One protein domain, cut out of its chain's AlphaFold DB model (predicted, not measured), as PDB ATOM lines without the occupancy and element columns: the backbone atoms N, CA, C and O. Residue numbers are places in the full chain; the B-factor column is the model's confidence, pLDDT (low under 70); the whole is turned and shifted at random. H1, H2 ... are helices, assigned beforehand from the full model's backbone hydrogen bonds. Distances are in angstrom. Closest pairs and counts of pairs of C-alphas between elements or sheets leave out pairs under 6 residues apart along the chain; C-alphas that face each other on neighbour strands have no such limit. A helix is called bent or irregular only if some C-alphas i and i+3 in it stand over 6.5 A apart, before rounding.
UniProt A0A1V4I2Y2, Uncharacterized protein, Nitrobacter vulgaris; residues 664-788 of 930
ATOM      1  N   ALA A 664     216.863 131.280 212.756       91.69
ATOM      2  CA  ALA A 664     215.602 131.791 212.218       91.69
ATOM      3  C   ALA A 664     214.355 131.106 212.810       91.69
ATOM      4  O   ALA A 664     213.357 131.776 213.089       91.69
ATOM      5  N   GLN A 665     214.389 129.788 213.032       89.81
ATOM      6  CA  GLN A 665     213.197 129.017 213.398       89.81
ATOM      7  C   GLN A 665     212.589 129.399 214.764       89.81
ATOM      8  O   GLN A 665     211.364 129.514 214.825       89.81
ATOM      9  N   PRO A 666     213.354 129.679 215.843       91.50
ATOM     10  CA  PRO A 666     212.782 130.158 217.106       91.50
ATOM     11  C   PRO A 666     212.037 131.493 216.960       91.50
ATOM     12  O   PRO A 666     211.018 131.714 217.615       91.50
ATOM     13  N   LEU A 667     212.510 132.369 216.066       91.81
ATOM     14  CA  LEU A 667     211.871 133.652 215.770       91.81
ATOM     15  C   LEU A 667     210.574 133.454 214.973       91.81
ATOM     16  O   LEU A 667     209.576 134.107 215.266       91.81
ATOM     17  N   TYR A 668     210.554 132.510 214.025       91.25
ATOM     18  CA  TYR A 668     209.341 132.139 213.292       91.25
ATOM     19  C   TYR A 668     208.289 131.480 214.200       91.25
ATOM     20  O   TYR A 668     207.128 131.872 214.153       91.25
ATOM     21  N   VAL A 669     208.679 130.558 215.088       90.81
ATOM     22  CA  VAL A 669     207.763 129.937 216.068       90.81
ATOM     23  C   VAL A 669     207.173 130.985 217.019       90.81
ATOM     24  O   VAL A 669     205.965 131.001 217.249       90.81
ATOM     25  N   ARG A 670     207.999 131.914 217.522       92.44
ATOM     26  CA  ARG A 670     207.531 133.039 218.344       92.44
ATOM     27  C   ARG A 670     206.536 133.925 217.584       92.44
ATOM     28  O   ARG A 670     205.495 134.272 218.136       92.44
ATOM     29  N   ALA A 671     206.832 134.256 216.328       92.88
ATOM     30  CA  ALA A 671     205.963 135.061 215.474       92.88
ATOM     31  C   ALA A 671     204.611 134.387 215.184       92.88
ATOM     32  O   ALA A 671     203.586 135.065 215.201       92.88
ATOM     33  N   VAL A 672     204.590 133.065 214.971       92.25
ATOM     34  CA  VAL A 672     203.350 132.282 214.828       92.25
ATOM     35  C   VAL A 672     202.502 132.381 216.096       92.25
ATOM     36  O   VAL A 672     201.351 132.800 216.011       92.25
ATOM     37  N   ALA A 673     203.077 132.121 217.274       92.56
ATOM     38  CA  ALA A 673     202.344 132.215 218.541       92.56
ATOM     39  C   ALA A 673     201.823 133.642 218.829       92.56
ATOM     40  O   ALA A 673     200.706 133.815 219.317       92.56
ATOM     41  N   GLN A 674     202.598 134.681 218.492       93.44
ATOM     42  CA  GLN A 674     202.153 136.079 218.599       93.44
ATOM     43  C   GLN A 674     201.033 136.422 217.600       93.44
ATOM     44  O   GLN A 674     200.177 137.247 217.917       93.44
ATOM     45  N   ALA A 675     201.021 135.807 216.413       93.38
ATOM     46  CA  ALA A 675     199.975 135.997 215.412       93.38
ATOM     47  C   ALA A 675     198.673 135.284 215.806       93.38
ATOM     48  O   ALA A 675     197.603 135.882 215.740       93.38
ATOM     49  N   GLU A 676     198.755 134.037 216.275       92.19
ATOM     50  CA  GLU A 676     197.608 133.274 216.787       92.19
ATOM     51  C   GLU A 676     196.940 133.984 217.976       92.19
ATOM     52  O   GLU A 676     195.712 134.053 218.043       92.19
ATOM     53  N   ALA A 677     197.738 134.603 218.854       93.25
ATOM     54  CA  ALA A 677     197.259 135.425 219.965       93.25
ATOM     55  C   ALA A 677     196.745 136.829 219.564       93.25
ATOM     56  O   ALA A 677     196.225 137.549 220.419       93.25
ATOM     57  N   ALA A 678     196.878 137.252 218.300       94.44
ATOM     58  CA  ALA A 678     196.393 138.561 217.860       94.44
ATOM     59  C   ALA A 678     194.848 138.597 217.876       94.44
ATOM     60  O   ALA A 678     194.215 137.692 217.318       94.44
ATOM     61  N   PRO A 679     194.209 139.619 218.479       94.44
ATOM     62  CA  PRO A 679     192.751 139.693 218.585       94.44
ATOM     63  C   PRO A 679     192.074 139.844 217.217       94.44
ATOM     64  O   PRO A 679     192.674 140.330 216.260       94.44
ATOM     65  N   GLN A 680     190.794 139.474 217.128       94.25
ATOM     66  CA  GLN A 680     189.966 139.734 215.945       94.25
ATOM     67  C   GLN A 680     189.486 141.194 215.946       94.25
ATOM     68  O   GLN A 680     188.324 141.499 216.200       94.25
ATOM     69  N   SER A 681     190.434 142.112 215.755       96.12
ATOM     70  CA  SER A 681     190.217 143.559 215.741       96.12
ATOM     71  C   SER A 681     191.267 144.276 214.887       96.12
ATOM     72  O   SER A 681     192.257 143.688 214.444       96.12
ATOM     73  N   LEU A 682     191.085 145.587 214.708       93.44
ATOM     74  CA  LEU A 682     192.055 146.462 214.050       93.44
ATOM     75  C   LEU A 682     193.428 146.474 214.765       93.44
ATOM     76  O   LEU A 682     194.468 146.530 214.107       93.44
ATOM     77  N   ASP A 683     193.459 146.323 216.094       93.56
ATOM     78  CA  ASP A 683     194.708 146.163 216.861       93.56
ATOM     79  C   ASP A 683     195.407 144.826 216.574       93.56
ATOM     80  O   ASP A 683     196.634 144.734 216.670       93.56
ATOM     81  N   GLY A 684     194.640 143.804 216.179       94.31
ATOM     82  CA  GLY A 684     195.152 142.529 215.684       94.31
ATOM     83  C   GLY A 684     195.940 142.698 214.390       94.31
ATOM     84  O   GLY A 684     197.086 142.257 214.320       94.31
ATOM     85  N   LEU A 685     195.393 143.427 213.409       94.50
ATOM     86  CA  LEU A 685     196.139 143.807 212.200       94.50
ATOM     87  C   LEU A 685     197.410 144.599 212.549       94.50
ATOM     88  O   LEU A 685     198.495 144.264 212.074       94.50
ATOM     89  N   ALA A 686     197.328 145.572 213.464       93.69
ATOM     90  CA  ALA A 686     198.512 146.298 213.932       93.69
ATOM     91  C   ALA A 686     199.539 145.403 214.657       93.69
ATOM     92  O   ALA A 686     200.730 145.721 214.679       93.69
ATOM     93  N   ALA A 687     199.121 144.305 215.295       93.88
ATOM     94  CA  ALA A 687     200.024 143.314 215.887       93.88
ATOM     95  C   ALA A 687     200.713 142.466 214.807       93.88
ATOM     96  O   ALA A 687     201.941 142.397 214.794       93.88
ATOM     97  N   ILE A 688     199.954 141.921 213.848       94.31
ATOM     98  CA  ILE A 688     200.490 141.205 212.676       94.31
ATOM     99  C   ILE A 688     201.495 142.075 211.910       94.31
ATOM    100  O   ILE A 688     202.594 141.623 211.585       94.31
ATOM    101  N   ARG A 689     201.180 143.359 211.695       93.50
ATOM    102  CA  ARG A 689     202.069 144.286 210.985       93.50
ATOM    103  C   ARG A 689     203.405 144.503 211.701       93.50
ATOM    104  O   ARG A 689     204.441 144.585 211.038       93.50
ATOM    105  N   ARG A 690     203.407 144.541 213.039       93.00
ATOM    106  CA  ARG A 690     204.635 144.598 213.859       93.00
ATOM    107  C   ARG A 690     205.440 143.301 213.776       93.00
ATOM    108  O   ARG A 690     206.645 143.373 213.553       93.00
ATOM    109  N   ILE A 691     204.787 142.140 213.843       93.56
ATOM    110  CA  ILE A 691     205.437 140.826 213.678       93.56
ATOM    111  C   ILE A 691     206.152 140.741 212.319       93.56
ATOM    112  O   ILE A 691     207.323 140.364 212.254       93.56
ATOM    113  N   TRP A 692     205.500 141.169 211.233       92.00
ATOM    114  CA  TRP A 692     206.133 141.220 209.912       92.00
ATOM    115  C   TRP A 692     207.323 142.185 209.843       92.00
ATOM    116  O   TRP A 692     208.313 141.868 209.184       92.00
ATOM    117  N   ALA A 693     207.259 143.333 210.524       89.69
ATOM    118  CA  ALA A 693     208.372 144.280 210.595       89.69
ATOM    119  C   ALA A 693     209.574 143.714 211.379       89.69
ATOM    120  O   ALA A 693     210.709 143.837 210.917       89.69
ATOM    121  N   GLU A 694     209.335 143.039 212.508       90.94
ATOM    122  CA  GLU A 694     210.368 142.357 213.307       90.94
ATOM    123  C   GLU A 694     211.025 141.198 212.534       90.94
ATOM    124  O   GLU A 694     212.245 141.032 212.580       90.94
ATOM    125  N   LEU A 695     210.252 140.437 211.749       91.25
ATOM    126  CA  LEU A 695     210.769 139.358 210.897       91.25
ATOM    127  C   LEU A 695     211.428 139.833 209.590       91.25
ATOM    128  O   LEU A 695     212.122 139.040 208.941       91.25
ATOM    129  N   ALA A 696     211.223 141.083 209.165       89.38
ATOM    130  CA  ALA A 696     211.676 141.577 207.861       89.38
ATOM    131  C   ALA A 696     213.203 141.523 207.626       89.38
ATOM    132  O   ALA A 696     213.601 141.330 206.472       89.38
ATOM    133  N   PRO A 697     214.099 141.686 208.624       89.75
ATOM    134  CA  PRO A 697     215.531 141.443 208.445       89.75
ATOM    135  C   PRO A 697     215.824 139.951 208.229       89.75
ATOM    136  O   PRO A 697     216.379 139.584 207.194       89.75
ATOM    137  N   VAL A 698     215.373 139.091 209.153       91.25
ATOM    138  CA  VAL A 698     215.572 137.626 209.131       91.25
ATOM    139  C   VAL A 698     215.112 137.038 207.803       91.25
ATOM    140  O   VAL A 698     215.870 136.385 207.092       91.25
ATOM    141  N   SER A 699     213.877 137.352 207.422       87.25
ATOM    142  CA  SER A 699     213.224 136.772 206.252       87.25
ATOM    143  C   SER A 699     213.769 137.311 204.923       87.25
ATOM    144  O   SER A 699     213.502 136.715 203.881       87.25
ATOM    145  N   ARG A 700     214.525 138.422 204.930       88.69
ATOM    146  CA  ARG A 700     215.305 138.879 203.765       88.69
ATOM    147  C   ARG A 700     216.625 138.124 203.656       88.69
ATOM    148  O   ARG A 700     216.899 137.610 202.581       88.69
ATOM    149  N   MET A 701     217.382 138.002 204.749       91.19
ATOM    150  CA  MET A 701     218.643 137.243 204.775       91.19
ATOM    151  C   MET A 701     218.419 135.777 204.383       91.19
ATOM    152  O   MET A 701     219.118 135.248 203.523       91.19
ATOM    153  N   MET A 702     217.373 135.144 204.927       90.19
ATOM    154  CA  MET A 702     217.029 133.764 204.577       90.19
ATOM    155  C   MET A 702     216.653 133.611 203.095       90.19
ATOM    156  O   MET A 702     217.140 132.706 202.428       90.19
ATOM    157  N   ALA A 703     215.817 134.507 202.560       87.38
ATOM    158  CA  ALA A 703     215.341 134.421 201.176       87.38
ATOM    159  C   ALA A 703     216.341 134.932 200.121       87.38
ATOM    160  O   ALA A 703     216.067 134.801 198.931       87.38
ATOM    161  N   ALA A 704     217.468 135.522 200.533       87.94
ATOM    162  CA  ALA A 704     218.547 135.900 199.626       87.94
ATOM    163  C   ALA A 704     219.383 134.686 199.189       87.94
ATOM    164  O   ALA A 704     219.798 134.632 198.036       87.94
ATOM    165  N   HIS A 705     219.590 133.713 200.088       88.81
ATOM    166  CA  HIS A 705     220.568 132.629 199.898       88.81
ATOM    167  C   HIS A 705     219.982 131.212 199.985       88.81
ATOM    168  O   HIS A 705     220.606 130.265 199.506       88.81
ATOM    169  N   PHE A 706     218.795 131.032 200.576       86.62
ATOM    170  CA  PHE A 706     218.168 129.719 200.749       86.62
ATOM    171  C   PHE A 706     216.834 129.627 200.002       86.62
ATOM    172  O   PHE A 706     216.028 130.560 199.996       86.62
ATOM    173  N   THR A 707     216.574 128.467 199.393       70.94
ATOM    174  CA  THR A 707     215.284 128.163 198.759       70.94
ATOM    175  C   THR A 707     214.151 128.210 199.792       70.94
ATOM    176  O   THR A 707     214.300 127.636 200.874       70.94
ATOM    177  N   PRO A 708     213.014 128.861 199.494       53.91
ATOM    178  CA  PRO A 708     212.025 129.175 200.514       53.91
ATOM    179  C   PRO A 708     211.116 127.988 200.874       53.91
ATOM    180  O   PRO A 708     210.076 127.797 200.256       53.91
ATOM    181  N   ASP A 709     211.391 127.336 202.009       59.56
ATOM    182  CA  ASP A 709     210.328 126.771 202.876       59.56
ATOM    183  C   ASP A 709     209.740 127.849 203.824       59.56
ATOM    184  O   ASP A 709     209.205 127.613 204.906       59.56
ATOM    185  N   ARG A 710     209.852 129.109 203.392       54.38
ATOM    186  CA  ARG A 710     209.293 130.298 204.042       54.38
ATOM    187  C   ARG A 710     207.763 130.232 204.097       54.38
ATOM    188  O   ARG A 710     207.161 130.656 205.082       54.38
ATOM    189  N   ASP A 711     207.169 129.623 203.071       57.88
ATOM    190  CA  ASP A 711     205.737 129.345 202.962       57.88
ATOM    191  C   ASP A 711     205.302 128.130 203.800       57.88
ATOM    192  O   ASP A 711     204.105 127.849 203.887       57.88
ATOM    193  N   GLY A 712     206.235 127.399 204.417       69.00
ATOM    194  CA  GLY A 712     205.985 126.460 205.510       69.00
ATOM    195  C   GLY A 712     205.903 127.201 206.844       69.00
ATOM    196  O   GLY A 712     204.807 127.441 207.357       69.00
ATOM    197  N   SER A 713     207.054 127.619 207.383       76.88
ATOM    198  CA  SER A 713     207.177 128.127 208.764       76.88
ATOM    199  C   SER A 713     206.375 129.395 209.088       76.88
ATOM    200  O   SER A 713     206.072 129.617 210.257       76.88
ATOM    201  N   LEU A 714     206.009 130.229 208.105       87.00
ATOM    202  CA  LEU A 714     205.226 131.458 208.337       87.00
ATOM    203  C   LEU A 714     203.790 131.392 207.791       87.00
ATOM    204  O   LEU A 714     203.072 132.394 207.808       87.00
ATOM    205  N   ARG A 715     203.325 130.208 207.364       87.00
ATOM    206  CA  ARG A 715     201.975 130.013 206.803       87.00
ATOM    207  C   ARG A 715     200.863 130.443 207.756       87.00
ATOM    208  O   ARG A 715     199.891 131.038 207.303       87.00
ATOM    209  N   ALA A 716     201.010 130.167 209.053       88.00
ATOM    210  CA  ALA A 716     200.022 130.525 210.070       88.00
ATOM    211  C   ALA A 716     199.893 132.050 210.250       88.00
ATOM    212  O   ALA A 716     198.774 132.553 210.323       88.00
ATOM    213  N   VAL A 717     201.008 132.796 210.211       92.19
ATOM    214  CA  VAL A 717     200.998 134.272 210.247       92.19
ATOM    215  C   VAL A 717     200.248 134.821 209.030       92.19
ATOM    216  O   VAL A 717     199.295 135.579 209.188       92.19
ATOM    217  N   SER A 718     200.604 134.366 207.823       90.06
ATOM    218  CA  SER A 718     199.957 134.780 206.567       90.06
ATOM    219  C   SER A 718     198.475 134.386 206.485       90.06
ATOM    220  O   SER A 718     197.671 135.102 205.891       90.06
ATOM    221  N   ALA A 719     198.095 133.239 207.055       91.19
ATOM    222  CA  ALA A 719     196.704 132.798 207.119       91.19
ATOM    223  C   ALA A 719     195.894 133.669 208.088       91.19
ATOM    224  O   ALA A 719     194.821 134.143 207.721       91.19
ATOM    225  N   ARG A 720     196.436 133.946 209.283       94.00
ATOM    226  CA  ARG A 720     195.805 134.821 210.277       94.00
ATOM    227  C   ARG A 720     195.670 136.255 209.773       94.00
ATOM    228  O   ARG A 720     194.626 136.860 209.985       94.00
ATOM    229  N   GLU A 721     196.677 136.767 209.066       94.19
ATOM    230  CA  GLU A 721     196.619 138.067 208.390       94.19
ATOM    231  C   GLU A 721     195.438 138.133 207.417       94.19
ATOM    232  O   GLU A 721     194.617 139.037 207.533       94.19
ATOM    233  N   ARG A 722     195.279 137.138 206.529       92.56
ATOM    234  CA  ARG A 722     194.118 137.060 205.622       92.56
ATOM    235  C   ARG A 722     192.794 137.000 206.380       92.56
ATOM    236  O   ARG A 722     191.915 137.796 206.090       92.56
ATOM    237  N   THR A 723     192.675 136.158 207.412       94.25
ATOM    238  CA  THR A 723     191.453 136.086 208.239       94.25
ATOM    239  C   THR A 723     191.073 137.435 208.860       94.25
ATOM    240  O   THR A 723     189.889 137.727 208.986       94.25
ATOM    241  N   LEU A 724     192.052 138.259 209.248       95.25
ATOM    242  CA  LEU A 724     191.810 139.601 209.789       95.25
ATOM    243  C   LEU A 724     191.561 140.654 208.695       95.25
ATOM    244  O   LEU A 724     190.850 141.624 208.936       95.25
ATOM    245  N   LEU A 725     192.128 140.477 207.498       94.25
ATOM    246  CA  LEU A 725     191.878 141.346 206.348       94.25
ATOM    247  C   LEU A 725     190.474 141.128 205.764       94.25
ATOM    248  O   LEU A 725     189.783 142.103 205.470       94.25
ATOM    249  N   ASP A 726     190.038 139.875 205.641       93.62
ATOM    250  CA  ASP A 726     188.751 139.480 205.052       93.62
ATOM    251  C   ASP A 726     187.544 139.771 205.977       93.62
ATOM    252  O   ASP A 726     186.396 139.747 205.530       93.62
ATOM    253  N   ASP A 727     187.785 140.092 207.254       95.94
ATOM    254  CA  ASP A 727     186.755 140.437 208.241       95.94
ATOM    255  C   ASP A 727     186.130 141.822 207.968       95.94
ATOM    256  O   ASP A 727     186.793 142.865 207.986       95.94
ATOM    257  N   THR A 728     184.814 141.847 207.751       94.44
ATOM    258  CA  THR A 728     184.067 143.063 207.393       94.44
ATOM    259  C   THR A 728     183.928 144.067 208.541       94.44
ATOM    260  O   THR A 728     183.825 145.268 208.285       94.44
ATOM    261  N   ALA A 729     183.967 143.630 209.802       94.31
ATOM    262  CA  ALA A 729     183.961 144.528 210.954       94.31
ATOM    263  C   ALA A 729     185.332 145.201 211.129       94.31
ATOM    264  O   ALA A 729     185.393 146.399 211.418       94.31
ATOM    265  N   ILE A 730     186.427 144.479 210.869       96.56
ATOM    266  CA  ILE A 730     187.785 145.044 210.847       96.56
ATOM    267  C   ILE A 730     187.948 146.023 209.676       96.56
ATOM    268  O   ILE A 730     188.456 147.126 209.887       96.56
ATOM    269  N   GLN A 731     187.435 145.704 208.483       95.25
ATOM    270  CA  GLN A 731     187.386 146.639 207.345       95.25
ATOM    271  C   GLN A 731     186.620 147.931 207.690       95.25
ATOM    272  O   GLN A 731     187.082 149.035 207.388       95.25
ATOM    273  N   GLN A 732     185.474 147.821 208.371       93.88
ATOM    274  CA  GLN A 732     184.671 148.975 208.788       93.88
ATOM    275  C   GLN A 732     185.364 149.801 209.892       93.88
ATOM    276  O   GLN A 732     185.311 151.037 209.873       93.88
ATOM    277  N   ALA A 733     186.068 149.151 210.824       94.69
ATOM    278  CA  ALA A 733     186.891 149.815 211.837       94.69
ATOM    279  C   ALA A 733     188.092 150.544 211.206       94.69
ATOM    280  O   ALA A 733     188.336 151.709 211.521       94.69
ATOM    281  N   PHE A 734     188.787 149.909 210.256       97.06
ATOM    282  CA  PHE A 734     189.857 150.524 209.468       97.06
ATOM    283  C   PHE A 734     189.346 151.753 208.704       97.06
ATOM    284  O   PHE A 734     189.946 152.825 208.790       97.06
ATOM    285  N   ARG A 735     188.192 151.651 208.027       95.38
ATOM    286  CA  ARG A 735     187.548 152.794 207.355       95.38
ATOM    287  C   ARG A 735     187.235 153.921 208.332       95.38
ATOM    288  O   ARG A 735     187.539 155.073 208.042       95.38
ATOM    289  N   THR A 736     186.719 153.600 209.516       94.88
ATOM    290  CA  THR A 736     186.464 154.587 210.577       94.88
ATOM    291  C   THR A 736     187.755 155.295 211.013       94.88
ATOM    292  O   THR A 736     187.759 156.519 211.135       94.88
ATOM    293  N   ALA A 737     188.867 154.565 211.159       94.38
ATOM    294  CA  ALA A 737     190.176 155.145 211.467       94.38
ATOM    295  C   ALA A 737     190.688 156.069 210.344       94.38
ATOM    296  O   ALA A 737     191.081 157.201 210.626       94.38
ATOM    297  N   MET A 738     190.614 155.651 209.072       96.94
ATOM    298  CA  MET A 738     191.032 156.483 207.928       96.94
ATOM    299  C   MET A 738     190.204 157.774 207.822       96.94
ATOM    300  O   MET A 738     190.751 158.853 207.597       96.94
ATOM    301  N   LEU A 739     188.891 157.693 208.057       93.06
ATOM    302  CA  LEU A 739     187.987 158.849 208.085       93.06
ATOM    303  C   LEU A 739     188.246 159.781 209.287       93.06
ATOM    304  O   LEU A 739     187.901 160.965 209.223       93.06
ATOM    305  N   ALA A 740     188.854 159.291 210.369       93.25
ATOM    306  CA  ALA A 740     189.184 160.070 211.566       93.25
ATOM    307  C   ALA A 740     190.515 160.845 211.468       93.25
ATOM    308  O   ALA A 740     190.755 161.733 212.291       93.25
ATOM    309  N   VAL A 741     191.360 160.564 210.464       94.38
ATOM    310  CA  VAL A 741     192.682 161.196 210.306       94.38
ATOM    311  C   VAL A 741     192.579 162.724 210.232       94.38
ATOM    312  O   VAL A 741     191.853 163.296 209.411       94.38
ATOM    313  N   LYS A 742     193.363 163.394 211.082       90.31
ATOM    314  CA  LYS A 742     193.623 164.836 211.022       90.31
ATOM    315  C   LYS A 742     195.003 165.031 210.382       90.31
ATOM    316  O   LYS A 742     195.994 164.693 211.030       90.31
ATOM    317  N   PRO A 743     195.098 165.496 209.125       86.88
ATOM    318  CA  PRO A 743     196.381 165.602 208.441       86.88
ATOM    319  C   PRO A 743     197.248 166.706 209.060       86.88
ATOM    320  O   PRO A 743     196.793 167.830 209.253       86.88
ATOM    321  N   ALA A 744     198.513 166.391 209.338       78.56
ATOM    322  CA  ALA A 744     199.506 167.332 209.874       78.56
ATOM    323  C   ALA A 744     200.339 168.008 208.760       78.56
ATOM    324  O   ALA A 744     201.465 168.445 208.984       78.56
ATOM    325  N   GLY A 745     199.814 168.018 207.532       82.62
ATOM    326  CA  GLY A 745     200.534 168.342 206.306       82.62
ATOM    327  C   GLY A 745     199.826 167.709 205.109       82.62
ATOM    328  O   GLY A 745     198.609 167.813 204.993       82.62
ATOM    329  N   ASP A 746     200.572 167.023 204.242       84.38
ATOM    330  CA  ASP A 746     200.026 166.324 203.071       84.38
ATOM    331  C   ASP A 746     198.960 165.269 203.468       84.38
ATOM    332  O   ASP A 746     199.288 164.330 204.206       84.38
ATOM    333  N   PRO A 747     197.695 165.378 203.008       87.12
ATOM    334  CA  PRO A 747     196.633 164.439 203.387       87.12
ATOM    335  C   PRO A 747     196.828 163.017 202.862       87.12
ATOM    336  O   PRO A 747     196.550 162.057 203.579       87.12
ATOM    337  N   GLU A 748     197.349 162.878 201.642       86.31
ATOM    338  CA  GLU A 748     197.610 161.586 201.001       86.31
ATOM    339  C   GLU A 748     198.689 160.831 201.788       86.31
ATOM    340  O   GLU A 748     198.498 159.673 202.156       86.31
ATOM    341  N   THR A 749     199.779 161.516 202.148       87.12
ATOM    342  CA  THR A 749     200.823 160.977 203.035       87.12
ATOM    343  C   THR A 749     200.301 160.699 204.446       87.12
ATOM    344  O   THR A 749     200.622 159.657 205.010       87.12
ATOM    345  N   SER A 750     199.482 161.585 205.023       91.69
ATOM    346  CA  SER A 750     198.967 161.429 206.394       91.69
ATOM    347  C   SER A 750     198.096 160.178 206.542       91.69
ATOM    348  O   SER A 750     198.322 159.377 207.447       91.69
ATOM    349  N   VAL A 751     197.136 159.972 205.635       93.50
ATOM    350  CA  VAL A 751     196.228 158.812 205.676       93.50
ATOM    351  C   VAL A 751     196.964 157.522 205.307       93.50
ATOM    352  O   VAL A 751     196.755 156.500 205.956       93.50
ATOM    353  N   ARG A 752     197.891 157.555 204.338       92.25
ATOM    354  CA  ARG A 752     198.734 156.389 204.010       92.25
ATOM    355  C   ARG A 752     199.640 155.974 205.170       92.25
ATOM    356  O   ARG A 752     199.746 154.784 205.449       92.25
ATOM    357  N   ASN A 753     200.243 156.925 205.882       92.06
ATOM    358  CA  ASN A 753     201.053 156.630 207.068       92.06
ATOM    359  C   ASN A 753     200.215 156.055 208.222       92.06
ATOM    360  O   ASN A 753     200.730 155.253 208.997       92.06
ATOM    361  N   GLU A 754     198.934 156.423 208.328       94.88
ATOM    362  CA  GLU A 754     198.004 155.789 209.267       94.88
ATOM    363  C   GLU A 754     197.668 154.352 208.833       94.88
ATOM    364  O   GLU A 754     197.782 153.424 209.629       94.88
ATOM    365  N   ALA A 755     197.340 154.143 207.553       94.50
ATOM    366  CA  ALA A 755     197.030 152.828 206.987       94.50
ATOM    367  C   ALA A 755     198.172 151.813 207.167       94.50
ATOM    368  O   ALA A 755     197.934 150.668 207.558       94.50
ATOM    369  N   LEU A 756     199.419 152.242 206.946       93.69
ATOM    370  CA  LEU A 756     200.622 151.402 207.026       93.69
ATOM    371  C   LEU A 756     200.955 150.887 208.440       93.69
ATOM    372  O   LEU A 756     201.818 150.015 208.577       93.69
ATOM    373  N   LYS A 757     200.262 151.374 209.483       93.62
ATOM    374  CA  LYS A 757     200.297 150.788 210.837       93.62
ATOM    375  C   LYS A 757     199.557 149.451 210.915       93.62
ATOM    376  O   LYS A 757     199.884 148.635 211.773       93.62
ATOM    377  N   TYR A 758     198.570 149.247 210.042       94.56
ATOM    378  CA  TYR A 758     197.630 148.125 210.080       94.56
ATOM    379  C   TYR A 758     197.852 147.134 208.934       94.56
ATOM    380  O   TYR A 758     197.758 145.931 209.149       94.56
ATOM    381  N   VAL A 759     198.161 147.622 207.730       93.62
ATOM    382  CA  VAL A 759     198.269 146.802 206.510       93.62
ATOM    383  C   VAL A 759     199.563 147.082 205.740       93.62
ATOM    384  O   VAL A 759     200.259 148.067 206.001       93.62
ATOM    385  N   ASP A 760     199.923 146.210 204.796       89.12
ATOM    386  CA  ASP A 760     201.035 146.481 203.880       89.12
ATOM    387  C   ASP A 760     200.629 147.470 202.775       89.12
ATOM    388  O   ASP A 760     199.457 147.577 202.419       89.12
ATOM    389  N   ALA A 761     201.611 148.162 202.186       88.25
ATOM    390  CA  ALA A 761     201.394 149.034 201.032       88.25
ATOM    391  C   ALA A 761     200.662 148.293 199.897       88.25
ATOM    392  O   ALA A 761     199.703 148.805 199.329       88.25
ATOM    393  N   ARG A 762     201.024 147.024 199.653       87.44
ATOM    394  CA  ARG A 762     200.402 146.163 198.631       87.44
ATOM    395  C   ARG A 762     198.899 145.944 198.815       87.44
ATOM    396  O   ARG A 762     198.244 145.591 197.845       87.44
ATOM    397  N   THR A 763     198.369 146.124 200.025       88.44
ATOM    398  CA  THR A 763     196.942 145.959 200.346       88.44
ATOM    399  C   THR A 763     196.115 147.194 199.960       88.44
ATOM    400  O   THR A 763     194.906 147.075 199.759       88.44
ATOM    401  N   ILE A 764     196.754 148.367 199.852       87.81
ATOM    402  CA  ILE A 764     196.121 149.682 199.626       87.81
ATOM    403  C   ILE A 764     196.551 150.374 198.323       87.81
ATOM    404  O   ILE A 764     195.889 151.318 197.901       87.81
ATOM    405  N   ASP A 765     197.639 149.927 197.694       82.19
ATOM    406  CA  ASP A 765     198.112 150.392 196.388       82.19
ATOM    407  C   ASP A 765     197.565 149.537 195.239       82.19
ATOM    408  O   ASP A 765     197.377 148.331 195.389       82.19
ATOM    409  N   ASP A 766     197.354 150.155 194.073       70.44
ATOM    410  CA  ASP A 766     196.848 149.484 192.871       70.44
ATOM    411  C   ASP A 766     197.741 148.305 192.440       70.44
ATOM    412  O   ASP A 766     198.906 148.479 192.072       70.44
ATOM    413  N   GLY A 767     197.185 147.091 192.440       71.94
ATOM    414  CA  GLY A 767     197.891 145.893 191.991       71.94
ATOM    415  C   GLY A 767     197.230 144.577 192.420       71.94
ATOM    416  O   GLY A 767     196.214 144.582 193.111       71.94
ATOM    417  N   PRO A 768     197.820 143.421 192.062       63.88
ATOM    418  CA  PRO A 768     197.255 142.091 192.337       63.88
ATOM    419  C   PRO A 768     197.275 141.666 193.821       63.88
ATOM    420  O   PRO A 768     196.909 140.536 194.129       63.88
ATOM    421  N   GLY A 769     197.728 142.534 194.732       73.69
ATOM    422  CA  GLY A 769     197.627 142.351 196.187       73.69
ATOM    423  C   GLY A 769     196.597 143.263 196.868       73.69
ATOM    424  O   GLY A 769     196.416 143.151 198.080       73.69
ATOM    425  N   ALA A 770     195.951 144.160 196.114       82.62
ATOM    426  CA  ALA A 770     195.040 145.160 196.654       82.62
ATOM    427  C   ALA A 770     193.754 144.519 197.184       82.62
ATOM    428  O   ALA A 770     193.151 143.672 196.523       82.62
ATOM    429  N   ILE A 771     193.283 144.977 198.347       89.44
ATOM    430  CA  ILE A 771     191.969 144.601 198.876       89.44
ATOM    431  C   ILE A 771     191.076 145.839 198.817       89.44
ATOM    432  O   ILE A 771     191.257 146.798 199.571       89.44
ATOM    433  N   GLY A 772     190.094 145.812 197.911       87.44
ATOM    434  CA  GLY A 772     189.292 146.982 197.530       87.44
ATOM    435  C   GLY A 772     188.575 147.691 198.685       87.44
ATOM    436  O   GLY A 772     188.362 148.898 198.604       87.44
ATOM    437  N   ALA A 773     188.276 146.993 199.786       89.88
ATOM    438  CA  ALA A 773     187.743 147.595 201.010       89.88
ATOM    439  C   ALA A 773     188.749 148.554 201.680       89.88
ATOM    440  O   ALA A 773     188.400 149.695 201.987       89.88
ATOM    441  N   TYR A 774     190.011 148.136 201.841       93.31
ATOM    442  CA  TYR A 774     191.075 148.958 202.434       93.31
ATOM    443  C   TYR A 774     191.497 150.086 201.492       93.31
ATOM    444  O   TYR A 774     191.657 151.222 201.933       93.31
ATOM    445  N   GLN A 775     191.604 149.811 200.188       90.50
ATOM    446  CA  GLN A 775     191.899 150.839 199.187       90.50
ATOM    447  C   GLN A 775     190.805 151.924 199.142       90.50
ATOM    448  O   GLN A 775     191.114 153.115 199.192       90.50
ATOM    449  N   THR A 776     189.524 151.534 199.114       89.31
ATOM    450  CA  THR A 776     188.391 152.478 199.187       89.31
ATOM    451  C   THR A 776     188.419 153.271 200.495       89.31
ATOM    452  O   THR A 776     188.291 154.491 200.469       89.31
ATOM    453  N   ALA A 777     188.677 152.617 201.630       93.00
ATOM    454  CA  ALA A 777     188.788 153.275 202.930       93.00
ATOM    455  C   ALA A 777     189.925 154.314 203.005       93.00
ATOM    456  O   ALA A 777     189.727 155.389 203.573       93.00
ATOM    457  N   VAL A 778     191.091 154.031 202.411       92.25
ATOM    458  CA  VAL A 778     192.185 155.009 202.280       92.25
ATOM    459  C   VAL A 778     191.765 156.167 201.377       92.25
ATOM    460  O   VAL A 778     191.930 157.319 201.769       92.25
ATOM    461  N   ASN A 779     191.175 155.895 200.211       88.38
ATOM    462  CA  ASN A 779     190.743 156.933 199.269       88.38
ATOM    463  C   ASN A 779     189.666 157.864 199.862       88.38
ATOM    464  O   ASN A 779     189.782 159.085 199.740       88.38
ATOM    465  N   ASP A 780     188.670 157.313 200.563       89.38
ATOM    466  CA  ASP A 780     187.666 158.083 201.310       89.38
ATOM    467  C   ASP A 780     188.317 158.939 202.411       89.38
ATOM    468  O   ASP A 780     187.968 160.109 202.596       89.38
ATOM    469  N   GLY A 781     189.273 158.355 203.144       91.88
ATOM    470  CA  GLY A 781     190.042 159.033 204.183       91.88
ATOM    471  C   GLY A 781     190.830 160.218 203.631       91.88
ATOM    472  O   GLY A 781     190.742 161.312 204.186       91.88
ATOM    473  N   VAL A 782     191.533 160.041 202.505       90.31
ATOM    474  CA  VAL A 782     192.261 161.121 201.815       90.31
ATOM    475  C   VAL A 782     191.298 162.213 201.364       90.31
ATOM    476  O   VAL A 782     191.540 163.376 201.670       90.31
ATOM    477  N   ALA A 783     190.175 161.867 200.728       87.81
ATOM    478  CA  ALA A 783     189.207 162.860 200.266       87.81
ATOM    479  C   ALA A 783     188.615 163.688 201.424       87.81
ATOM    480  O   ALA A 783     188.532 164.912 201.323       87.81
ATOM    481  N   ARG A 784     188.267 163.062 202.560       88.94
ATOM    482  CA  ARG A 784     187.808 163.799 203.755       88.94
ATOM    483  C   ARG A 784     188.925 164.571 204.458       88.94
ATOM    484  O   ARG A 784     188.646 165.612 205.049       88.94
ATOM    485  N   ALA A 785     190.166 164.095 204.414       89.94
ATOM    486  CA  ALA A 785     191.318 164.809 204.957       89.94
ATOM    487  C   ALA A 785     191.675 166.044 204.104       89.94
ATOM    488  O   ALA A 785     191.974 167.091 204.671       89.94
ATOM    489  N   GLU A 786     191.560 165.967 202.774       88.19
ATOM    490  CA  GLU A 786     191.672 167.124 201.873       88.19
ATOM    491  C   GLU A 786     190.527 168.122 202.102       88.19
ATOM    492  O   GLU A 786     190.794 169.311 202.262       88.19
ATOM    493  N   MET A 787     189.276 167.659 202.246       88.44
ATOM    494  CA  MET A 787     188.122 168.526 202.549       88.44
ATOM    495  C   MET A 787     188.303 169.355 203.835       88.44
ATOM    496  O   MET A 787     187.790 170.466 203.931       88.44
ATOM    497  N   ARG A 788     189.046 168.833 204.822       86.81
ATOM    498  CA  ARG A 788     189.346 169.504 206.102       86.81
ATOM    499  C   ARG A 788     190.452 170.565 206.022       86.81
ATOM    500  O   ARG A 788     190.646 171.271 207.008       86.81
TER     501      ARG A 788
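This is residues 664 to 788 of the 930 residues of an uncharacterized protein of Nitrobacter vulgaris (UniProt A0A1V4I2Y2). Two lobes of helices sit end to end: in one, H1, H2a and H4 form a three-helix bundle, and in the other H5 and H8 run side by side with H6 slanting over them and short H7 by the beginning of H8. At the first lobe's far end the bent helix H2 turns off into its second arm, H2b, and short H3 follows near H1. The 125 printed residues hold eight named helices, H1 to H8 in order, and no named strand; the class is all helix. The whole is compact, with a radius of gyration of the C-alphas of 15.7 A, yet elongated, spanning 48 by 28 by 25 A.

H1, residues 664 to 676, and H2a, residues 682 to 694, form a helical hairpin at a shallow tilt of 4 degrees; their closest C-alphas, of Ala 675 and Ile 688, are 5.9 A apart. H2, residues 682 to 705, was assigned as one helix by its hydrogen bonds but is bent, with C-alphas 694 and 697 at 7.2 A; its arm H2b, residues 697 to 705, stands at 52 degrees to H2a. H3, residues 710 to 713, only just touches H1, with 3 pairs of C-alphas within 8 A, closest Tyr 668 and Ser 713 at 6.4 A. H4, residues 715 to 725, touches H1 at Val 672 and Val 717, closest C-alphas 5.5 A apart. H1, H2a and H4 are an up and down bundle, each running against the one before. H5, residues 728 to 740, only just touches H2a, with 3 pairs of C-alphas within 8 A, closest Leu 682 and Ile 730 at 5.5 A, about perpendicular at 85 degrees. H6, residues 747 to 755, forms a helical hairpin with H5; the closest C-alphas, of Met 738 and Val 751, are 6.1 A apart. H8, residues 772 to 787, touches H5 at a shallow tilt of 17 degrees, the same way, with C-alphas 739 and 781 closest at 4.4 A. H7, residues 761 to 764, touches H8, closest C-alphas Ile 764 and Gln 775 at 4.4 A. H1 and H8 are apart. Every O i to N i+4 pair is within hydrogen-bond range in H1, H2a, H4, H5, H6 and H8, and 4 of 5 are in H2b; H3 and H7 are too short for such a pair.

H1 begins at C-alpha 664 (215.602, 131.791, 212.218) and is 18.6 A long. H2a is 18.8 A long, H5 18.2 A and H8 22.2 A, ending at C-alpha 787 (188.122, 168.526, 202.549).

The C-alphas of Phe 706 and Arg 788, the two farthest apart, are 49.4 A apart. The printed part has no cut and no long link. Mean pLDDT of the printed part is 89.0, with residues 708 to 712 and residue 768 under 70.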